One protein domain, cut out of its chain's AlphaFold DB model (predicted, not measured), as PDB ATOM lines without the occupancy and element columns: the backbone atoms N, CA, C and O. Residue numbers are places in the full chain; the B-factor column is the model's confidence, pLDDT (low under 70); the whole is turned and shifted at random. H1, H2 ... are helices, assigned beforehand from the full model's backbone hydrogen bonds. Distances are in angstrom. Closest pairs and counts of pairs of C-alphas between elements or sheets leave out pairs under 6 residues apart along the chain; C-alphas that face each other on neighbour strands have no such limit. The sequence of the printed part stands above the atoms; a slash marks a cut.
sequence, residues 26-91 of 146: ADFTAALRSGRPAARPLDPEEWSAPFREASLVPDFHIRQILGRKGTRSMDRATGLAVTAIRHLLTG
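This is residues 26 to 91 of the 146 residues of an uncharacterized protein of Streptomyces violaceusniger (UniProt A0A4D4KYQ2). An open, flat arrangement: the short helix H1 stands free at one end of a long looping link, residues 34 to 61, and at its other end the short H2 packs on the long H3. Residues 40 to 41 pair antiparallel with residues 53 to 54 in that link, and residues 45 to 50 stick out. The 66 printed residues hold H1, H2 and H3 in this order and no named strand; the class is all helix, with 28 residues in named elements, under half. The whole is loose, radius of gyration of the C-alphas 14.4 A, spanning 35 by 32 by 15 A.

H1, residues 26 to 33, is apart from H2, residues 62 to 66, and from H3, residues 76 to 90. H2 and H3 touch, their closest C-alphas being those of Ile 62 and Gly 79, 5.7 A apart. In H1, H2 and H3 every O i to N i+4 pair is within hydrogen-bond range.

H1 begins at C-alpha 26 (46.675, 12.058, 12.504) and measures 10.6 A; H2 measures 5.7 A; H3 measures 20.9 A and ends at C-alpha 90 (45.990, 9.042, 26.504).

The C-alphas of Pro 50 and Gly 91 are the two farthest apart, 39.2 A. The printed part has no cut. The link from H1 to H2 is long. Residue 91 alone is under pLDDT 70.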
ATOM      1  N   ALA A  26      45.911  12.553  13.649       88.81
ATOM      2  CA  ALA A  26      46.675  12.058  12.504       88.81
ATOM      3  C   ALA A  26      45.763  11.662  11.335       88.81
ATOM      4  O   ALA A  26      45.953  12.171  10.229       88.81
ATOM      5  N   ASP A  27      44.726  10.860  11.603       89.12
ATOM      6  CA  ASP A  27      43.712  10.461  10.617       89.12
ATOM      7  C   ASP A  27      43.075  11.683   9.952       89.12
ATOM      8  O   ASP A  27      43.056  11.802   8.727       89.12
ATOM      9  N   PHE A  28      42.633  12.643  10.773       91.38
ATOM     10  CA  PHE A  28      42.042  13.889  10.299       91.38
ATOM     11  C   PHE A  28      43.000  14.662   9.386       91.38
ATOM     12  O   PHE A  28      42.608  15.125   8.317       91.38
ATOM     13  N   THR A  29      44.272  14.774   9.775       93.38
ATOM     14  CA  THR A  29      45.283  15.483   8.981       93.38
ATOM     15  C   THR A  29      45.562  14.772   7.658       93.38
ATOM     16  O   THR A  29      45.652  15.423   6.616       93.38
ATOM     17  N   ALA A  30      45.705  13.446   7.683       93.38
ATOM     18  CA  ALA A  30      45.942  12.643   6.490       93.38
ATOM     19  C   ALA A  30      44.767  12.759   5.508       93.38
ATOM     20  O   ALA A  30      44.964  13.020   4.319       93.38
ATOM     21  N   ALA A  31      43.543  12.657   6.020       92.88
ATOM     22  CA  ALA A  31      42.332  12.798   5.234       92.88
ATOM     23  C   ALA A  31      42.169  14.216   4.663       92.88
ATOM     24  O   ALA A  31      41.885  14.351   3.473       92.88
ATOM     25  N   LEU A  32      42.441  15.268   5.445       93.25
ATOM     26  CA  LEU A  32      42.444  16.648   4.944       93.25
ATOM     27  C   LEU A  32      43.443  16.847   3.798       93.25
ATOM     28  O   LEU A  32      43.091  17.426   2.774       93.25
ATOM     29  N   ARG A  33      44.672  16.334   3.939       96.38
ATOM     30  CA  ARG A  33      45.701  16.431   2.888       96.38
ATOM     31  C   ARG A  33      45.317  15.683   1.615       96.38
ATOM     32  O   ARG A  33      45.729  16.089   0.536       96.38
ATOM     33  N   SER A  34      44.528  14.615   1.731       95.94
ATOM     34  CA  SER A  34      44.044  13.864   0.570       95.94
ATOM     35  C   SER A  34      43.003  14.623  -0.265       95.94
ATOM     36  O   SER A  34      42.700  14.196  -1.376       95.94
ATOM     37  N   GLY A  35      42.418  15.707   0.263       93.19
ATOM     38  CA  GLY A  35      41.345  16.452  -0.404       93.19
ATOM     39  C   GLY A  35      40.028  15.678  -0.532       93.19
ATOM     40  O   GLY A  35      39.131  16.102  -1.256       93.19
ATOM     41  N   ARG A  36      39.893  14.530   0.146       87.62
ATOM     42  CA  ARG A  36      38.693  13.693   0.076       87.62
ATOM     43  C   ARG A  36      37.504  14.400   0.751       87.62
ATOM     44  O   ARG A  36      37.637  14.821   1.902       87.62
ATOM     45  N   PRO A  37      36.331  14.486   0.095       91.19
ATOM     46  CA  PRO A  37      35.141  15.052   0.717       91.19
ATOM     47  C   PRO A  37      34.674  14.197   1.903       91.19
ATOM     48  O   PRO A  37      34.686  12.966   1.856       91.19
ATOM     49  N   ALA A  38      34.253  14.877   2.968       92.69
ATOM     50  CA  ALA A  38      33.708  14.266   4.179       92.69
ATOM     51  C   ALA A  38      32.221  13.892   4.050       92.69
ATOM     52  O   ALA A  38      31.738  13.028   4.782       92.69
ATOM     53  N   ALA A  39      31.500  14.560   3.144       94.38
ATOM     54  CA  ALA A  39      30.083  14.330   2.923       94.38
ATOM     55  C   ALA A  39      29.850  12.935   2.338       94.38
ATOM     56  O   ALA A  39      30.557  12.489   1.430       94.38
ATOM     57  N   ARG A  40      28.860  12.241   2.891       91.38
ATOM     58  CA  ARG A  40      28.385  10.942   2.428       91.38
ATOM     59  C   ARG A  40      26.873  11.008   2.229       91.38
ATOM     60  O   ARG A  40      26.221  11.750   2.969       91.38
ATOM     61  N   PRO A  41      26.318  10.234   1.279       93.00
ATOM     62  CA  PRO A  41      24.880  10.044   1.178       93.00
ATOM     63  C   PRO A  41      24.288   9.631   2.525       93.00
ATOM     64  O   PRO A  41      24.848   8.777   3.214       93.00
ATOM     65  N   LEU A  42      23.182  10.266   2.898       92.56
ATOM     66  CA  LEU A  42      22.376   9.864   4.041       92.56
ATOM     67  C   LEU A  42      21.440   8.736   3.619       92.56
ATOM     68  O   LEU A  42      20.810   8.822   2.565       92.56
ATOM     69  N   ASP A  43      21.330   7.713   4.460       89.12
ATOM     70  CA  ASP A  43      20.281   6.710   4.326       89.12
ATOM     71  C   ASP A  43      18.929   7.343   4.714       89.12
ATOM     72  O   ASP A  43      18.770   7.759   5.867       89.12
ATOM     73  N   PRO A  44      17.963   7.463   3.783       88.69
ATOM     74  CA  PRO A  44      16.659   8.054   4.072       88.69
ATOM     75  C   PRO A  44      15.785   7.184   4.987       88.69
ATOM     76  O   PRO A  44      14.830   7.709   5.561       88.69
ATOM     77  N   GLU A  45      16.079   5.887   5.132       89.50
ATOM     78  CA  GLU A  45      15.380   5.019   6.087       89.50
ATOM     79  C   GLU A  45      15.861   5.271   7.525       89.50
ATOM     80  O   GLU A  45      15.068   5.207   8.466       89.50
ATOM     81  N   GLU A  46      17.139   5.618   7.701       88.50
ATOM     82  CA  GLU A  46      17.730   5.929   9.008       88.50
ATOM     83  C   GLU A  46      17.549   7.410   9.399       88.50
ATOM     84  O   GLU A  46      17.309   7.730  10.568       88.50
ATOM     85  N   TRP A  47      17.634   8.331   8.432       88.12
ATOM     86  CA  TRP A  47      17.678   9.775   8.679       88.12
ATOM     87  C   TRP A  47      16.497  10.513   8.039       88.12
ATOM     88  O   TRP A  47      16.487  10.803   6.845       88.12
ATOM     89  N   SER A  48      15.544  10.945   8.869       87.31
ATOM     90  CA  SER A  48      14.479  11.871   8.456       87.31
ATOM     91  C   SER A  48      14.989  13.317   8.463       87.31
ATOM     92  O   SER A  48      14.780  14.076   9.414       87.31
ATOM     93  N   ALA A  49      15.734  13.689   7.421       87.31
ATOM     94  CA  ALA A  49      16.276  15.031   7.228       87.31
ATOM     95  C   ALA A  49      16.020  15.527   5.792       87.31
ATOM     96  O   ALA A  49      15.996  14.726   4.861       87.31
ATOM     97  N   PRO A  50      15.883  16.847   5.565       89.88
ATOM     98  CA  PRO A  50      15.670  17.401   4.222       89.88
ATOM     99  C   PRO A  50      16.926  17.355   3.333       89.88
ATOM    100  O   PRO A  50      16.889  17.782   2.180       89.88
ATOM    101  N   PHE A  51      18.051  16.870   3.862       91.50
ATOM    102  CA  PHE A  51      19.337  16.806   3.177       91.50
ATOM    103  C   PHE A  51      19.602  15.393   2.663       91.50
ATOM    104  O   PHE A  51      19.264  14.416   3.324       91.50
ATOM    105  N   ARG A  52      20.247  15.285   1.496       92.75
ATOM    106  CA  ARG A  52      20.624  13.990   0.902       92.75
ATOM    107  C   ARG A  52      22.014  13.512   1.300       92.75
ATOM    108  O   ARG A  52      22.318  12.339   1.130       92.75
ATOM    109  N   GLU A  53      22.846  14.406   1.819       94.94
ATOM    110  CA  GLU A  53      24.213  14.109   2.231       94.94
ATOM    111  C   GLU A  53      24.532  14.795   3.558       94.94
ATOM    112  O   GLU A  53      24.032  15.885   3.848       94.94
ATOM    113  N   ALA A  54      25.400  14.172   4.352       93.56
ATOM    114  CA  ALA A  54      25.956  14.764   5.557       93.56
ATOM    115  C   ALA A  54      27.367  14.246   5.830       93.56
ATOM    116  O   ALA A  54      27.765  13.165   5.403       93.56
ATOM    117  N   SER A  55      28.135  15.025   6.588       94.38
ATOM    118  CA  SER A  55      29.436  14.595   7.102       94.38
ATOM    119  C   SER A  55      29.236  14.015   8.502       94.38
ATOM    120  O   SER A  55      29.382  14.711   9.507       94.38
ATOM    121  N   LEU A  56      28.818  12.751   8.573       91.69
ATOM    122  CA  LEU A  56      28.617  12.047   9.838       91.69
ATOM    123  C   LEU A  56      29.939  11.465  10.339       91.69
ATOM    124  O   LEU A  56      30.719  10.936   9.558       91.69
ATOM    125  N   VAL A  57      30.181  11.532  11.651       91.94
ATOM    126  CA  VAL A  57      31.223  10.712  12.282       91.94
ATOM    127  C   VAL A  57      30.760   9.250  12.208       91.94
ATOM    128  O   VAL A  57      29.744   8.941  12.849       91.94
ATOM    129  N   PRO A  58      31.434   8.389  11.420       79.81
ATOM    130  CA  PRO A  58      30.996   7.015  11.199       79.81
ATOM    131  C   PRO A  58      31.153   6.175  12.469       79.81
ATOM    132  O   PRO A  58      32.020   6.457  13.299       79.81
ATOM    133  N   ASP A  59      30.286   5.170  12.624       73.88
ATOM    134  CA  ASP A  59      30.361   4.110  13.645       73.88
ATOM    135  C   ASP A  59      30.535   4.602  15.098       73.88
ATOM    136  O   ASP A  59      31.077   3.914  15.970       73.88
ATOM    137  N   PHE A  60      30.075   5.823  15.394       82.31
ATOM    138  CA  PHE A  60      30.276   6.430  16.705       82.31
ATOM    139  C   PHE A  60      29.273   5.906  17.739       82.31
ATOM    140  O   PHE A  60      28.208   6.487  17.973       82.31
ATOM    141  N   HIS A  61      29.655   4.830  18.424       84.56
ATOM    142  CA  HIS A  61      28.906   4.272  19.545       84.56
ATOM    143  C   HIS A  61      29.590   4.580  20.882       84.56
ATOM    144  O   HIS A  61      30.544   3.914  21.291       84.56
ATOM    145  N   ILE A  62      29.040   5.550  21.623       86.00
ATOM    146  CA  ILE A  62      29.590   6.057  22.898       86.00
ATOM    147  C   ILE A  62      29.961   4.917  23.861       86.00
ATOM    148  O   ILE A  62      31.027   4.938  24.470       86.00
ATOM    149  N   ARG A  63      29.110   3.887  23.979       88.06
ATOM    150  CA  ARG A  63      29.334   2.757  24.900       88.06
ATOM    151  C   ARG A  63      30.485   1.843  24.489       88.06
ATOM    152  O   ARG A  63      31.099   1.239  25.364       88.06
ATOM    153  N   GLN A  64      30.739   1.701  23.191       86.69
ATOM    154  CA  GLN A  64      31.865   0.912  22.689       86.69
ATOM    155  C   GLN A  64      33.180   1.677  22.890       86.69
ATOM    156  O   GLN A  64      34.185   1.081  23.258       86.69
ATOM    157  N   ILE A  65      33.147   3.003  22.732       85.69
ATOM    158  CA  ILE A  65      34.339   3.860  22.766       85.69
ATOM    159  C   ILE A  65      34.749   4.246  24.196       85.69
ATOM    160  O   ILE A  65      35.929   4.192  24.539       85.69
ATOM    161  N   LEU A  66      33.790   4.642  25.037       87.88
ATOM    162  CA  LEU A  66      34.027   5.128  26.405       87.88
ATOM    163  C   LEU A  66      33.694   4.084  27.485       87.88
ATOM    164  O   LEU A  66      33.944   4.306  28.669       87.88
ATOM    165  N   GLY A  67      33.140   2.934  27.093       90.81
ATOM    166  CA  GLY A  67      32.656   1.907  28.012       90.81
ATOM    167  C   GLY A  67      31.246   2.192  28.544       90.81
ATOM    168  O   GLY A  67      30.544   3.089  28.095       90.81
ATOM    169  N   ARG A  68      30.780   1.383  29.504       88.88
ATOM    170  CA  ARG A  68      29.388   1.454  30.007       88.88
ATOM    171  C   ARG A  68      29.165   2.509  31.094       88.88
ATOM    172  O   ARG A  68      28.026   2.910  31.328       88.88
ATOM    173  N   LYS A  69      30.216   2.894  31.818       88.56
ATOM    174  CA  LYS A  69      30.108   3.758  32.999       88.56
ATOM    175  C   LYS A  69      29.965   5.215  32.565       88.56
ATOM    176  O   LYS A  69      30.787   5.709  31.809       88.56
ATOM    177  N   GLY A  70      28.941   5.902  33.067       86.00
ATOM    178  CA  GLY A  70      28.752   7.341  32.838       86.00
ATOM    179  C   GLY A  70      28.257   7.731  31.441       86.00
ATOM    180  O   GLY A  70      27.985   8.901  31.217       86.00
ATOM    181  N   THR A  71      28.071   6.782  30.521       91.81
ATOM    182  CA  THR A  71      27.655   7.071  29.137       91.81
ATOM    183  C   THR A  71      26.144   7.041  28.923       91.81
ATOM    184  O   THR A  71      25.679   7.412  27.855       91.81
ATOM    185  N   ARG A  72      25.355   6.573  29.905       89.25
ATOM    186  CA  ARG A  72      23.887   6.460  29.777       89.25
ATOM    187  C   ARG A  72      23.207   7.824  29.616       89.25
ATOM    188  O   ARG A  72      22.194   7.910  28.939       89.25
ATOM    189  N   SER A  73      23.743   8.853  30.262       89.06
ATOM    190  CA  SER A  73      23.210  10.218  30.238       89.06
ATOM    191  C   SER A  73      23.900  11.118  29.214       89.06
ATOM    192  O   SER A  73      23.561  12.293  29.132       89.06
ATOM    193  N   MET A  74      24.900  10.613  28.484       94.25
ATOM    194  CA  MET A  74      25.624  11.410  27.501       94.25
ATOM    195  C   MET A  74      24.862  11.407  26.184       94.25
ATOM    196  O   MET A  74      24.625  10.350  25.598       94.25
ATOM    197  N   ASP A  75      24.524  12.597  25.702       91.06
ATOM    198  CA  ASP A  75      24.127  12.780  24.315       91.06
ATOM    199  C   ASP A  75      25.327  12.568  23.368       91.06
ATOM    200  O   ASP A  75      26.487  12.425  23.783       91.06
ATOM    201  N   ARG A  76      25.045  12.554  22.064       90.19
ATOM    202  CA  ARG A  76      26.051  12.308  21.028       90.19
ATOM    203  C   ARG A  76      27.166  13.355  21.010       90.19
ATOM    204  O   ARG A  76      28.326  12.975  20.872       90.19
ATOM    205  N   ALA A  77      26.847  14.639  21.162       92.12
ATOM    206  CA  ALA A  77      27.844  15.707  21.132       92.12
ATOM    207  C   ALA A  77      28.775  15.626  22.350       92.12
ATOM    208  O   ALA A  77      29.998  15.688  22.200       92.12
ATOM    209  N   THR A  78      28.212  15.379  23.535       94.06
ATOM    210  CA  THR A  78      28.989  15.139  24.755       94.06
ATOM    211  C   THR A  78      29.903  13.922  24.600       94.06
ATOM    212  O   THR A  78      31.090  13.990  24.927       94.06
ATOM    213  N   GLY A  79      29.392  12.820  24.041       94.31
ATOM    214  CA  GLY A  79      30.193  11.629  23.763       94.31
ATOM    215  C   GLY A  79      31.390  11.915  22.850       94.31
ATOM    216  O   GLY A  79      32.505  11.473  23.145       94.31
ATOM    217  N   LEU A  80      31.187  12.671  21.765       94.69
ATOM    218  CA  LEU A  80      32.256  13.060  20.836       94.69
ATOM    219  C   LEU A  80      33.327  13.904  21.539       94.69
ATOM    220  O   LEU A  80      34.519  13.619  21.413       94.69
ATOM    221  N   ALA A  81      32.912  14.892  22.336       94.62
ATOM    222  CA  ALA A  81      33.829  15.754  23.079       94.62
ATOM    223  C   ALA A  81      34.666  14.967  24.100       94.62
ATOM    224  O   ALA A  81      35.886  15.121  24.159       94.62
ATOM    225  N   VAL A  82      34.038  14.075  24.874       94.38
ATOM    226  CA  VAL A  82      34.745  13.235  25.855       94.38
ATOM    227  C   VAL A  82      35.695  12.255  25.164       94.38
ATOM    228  O   VAL A  82      36.791  12.013  25.666       94.38
ATOM    229  N   THR A  83      35.322  11.737  23.992       92.50
ATOM    230  CA  THR A  83      36.206  10.895  23.172       92.50
ATOM    231  C   THR A  83      37.439  11.669  22.713       92.50
ATOM    232  O   THR A  83      38.558  11.186  22.884       92.50
ATOM    233  N   ALA A  84      37.263  12.899  22.222       92.88
ATOM    234  CA  ALA A  84      38.382  13.766  21.871       92.88
ATOM    235  C   ALA A  84      39.288  14.021  23.090       92.88
ATOM    236  O   ALA A  84      40.496  13.824  23.018       92.88
ATOM    237  N   ILE A  85      38.721  14.362  24.252       93.31
ATOM    238  CA  ILE A  85      39.503  14.565  25.483       93.31
ATOM    239  C   ILE A  85      40.267  13.295  25.874       93.31
ATOM    240  O   ILE A  85      41.441  13.381  26.234       93.31
ATOM    241  N   ARG A  86      39.643  12.115  25.772       91.44
ATOM    242  CA  ARG A  86      40.309  10.836  26.044       91.44
ATOM    243  C   ARG A  86      41.547  10.676  25.169       91.44
ATOM    244  O   ARG A  86      42.610  10.457  25.733       91.44
ATOM    245  N   HIS A  87      41.427  10.842  23.851       89.50
ATOM    246  CA  HIS A  87      42.567  10.731  22.932       89.50
ATOM    247  C   HIS A  87      43.666  11.761  23.225       89.50
ATOM    248  O   HIS A  87      44.852  11.452  23.116       89.50
ATOM    249  N   LEU A  88      43.285  12.975  23.636       90.44
ATOM    250  CA  LEU A  88      44.241  14.011  24.023       90.44
ATOM    251  C   LEU A  88      45.041  13.611  25.274       90.44
ATOM    252  O   LEU A  88      46.242  13.861  25.344       90.44
ATOM    253  N   LEU A  89      44.376  12.992  26.256       89.31
ATOM    254  CA  LEU A  89      44.968  12.611  27.542       89.31
ATOM    255  C   LEU A  89      45.718  11.278  27.503       89.31
ATOM    256  O   LEU A  89      46.720  11.137  28.200       89.31
ATOM    257  N   THR A  90      45.264  10.306  26.706       84.50
ATOM    258  CA  THR A  90      45.990   9.042  26.504       84.50
ATOM    259  C   THR A  90      47.282   9.257  25.732       84.50
ATOM    260  O   THR A  90      48.163   8.402  25.791       84.50
ATOM    261  N   GLY A  91      47.423  10.417  25.077       66.81
ATOM    262  CA  GLY A  91      48.655  10.836  24.434       66.81
ATOM    263  C   GLY A  91      49.131   9.767  23.471       66.81
ATOM    264  O   GLY A  91      50.295   9.389  23.544       66.81
TER     265      GLY A  91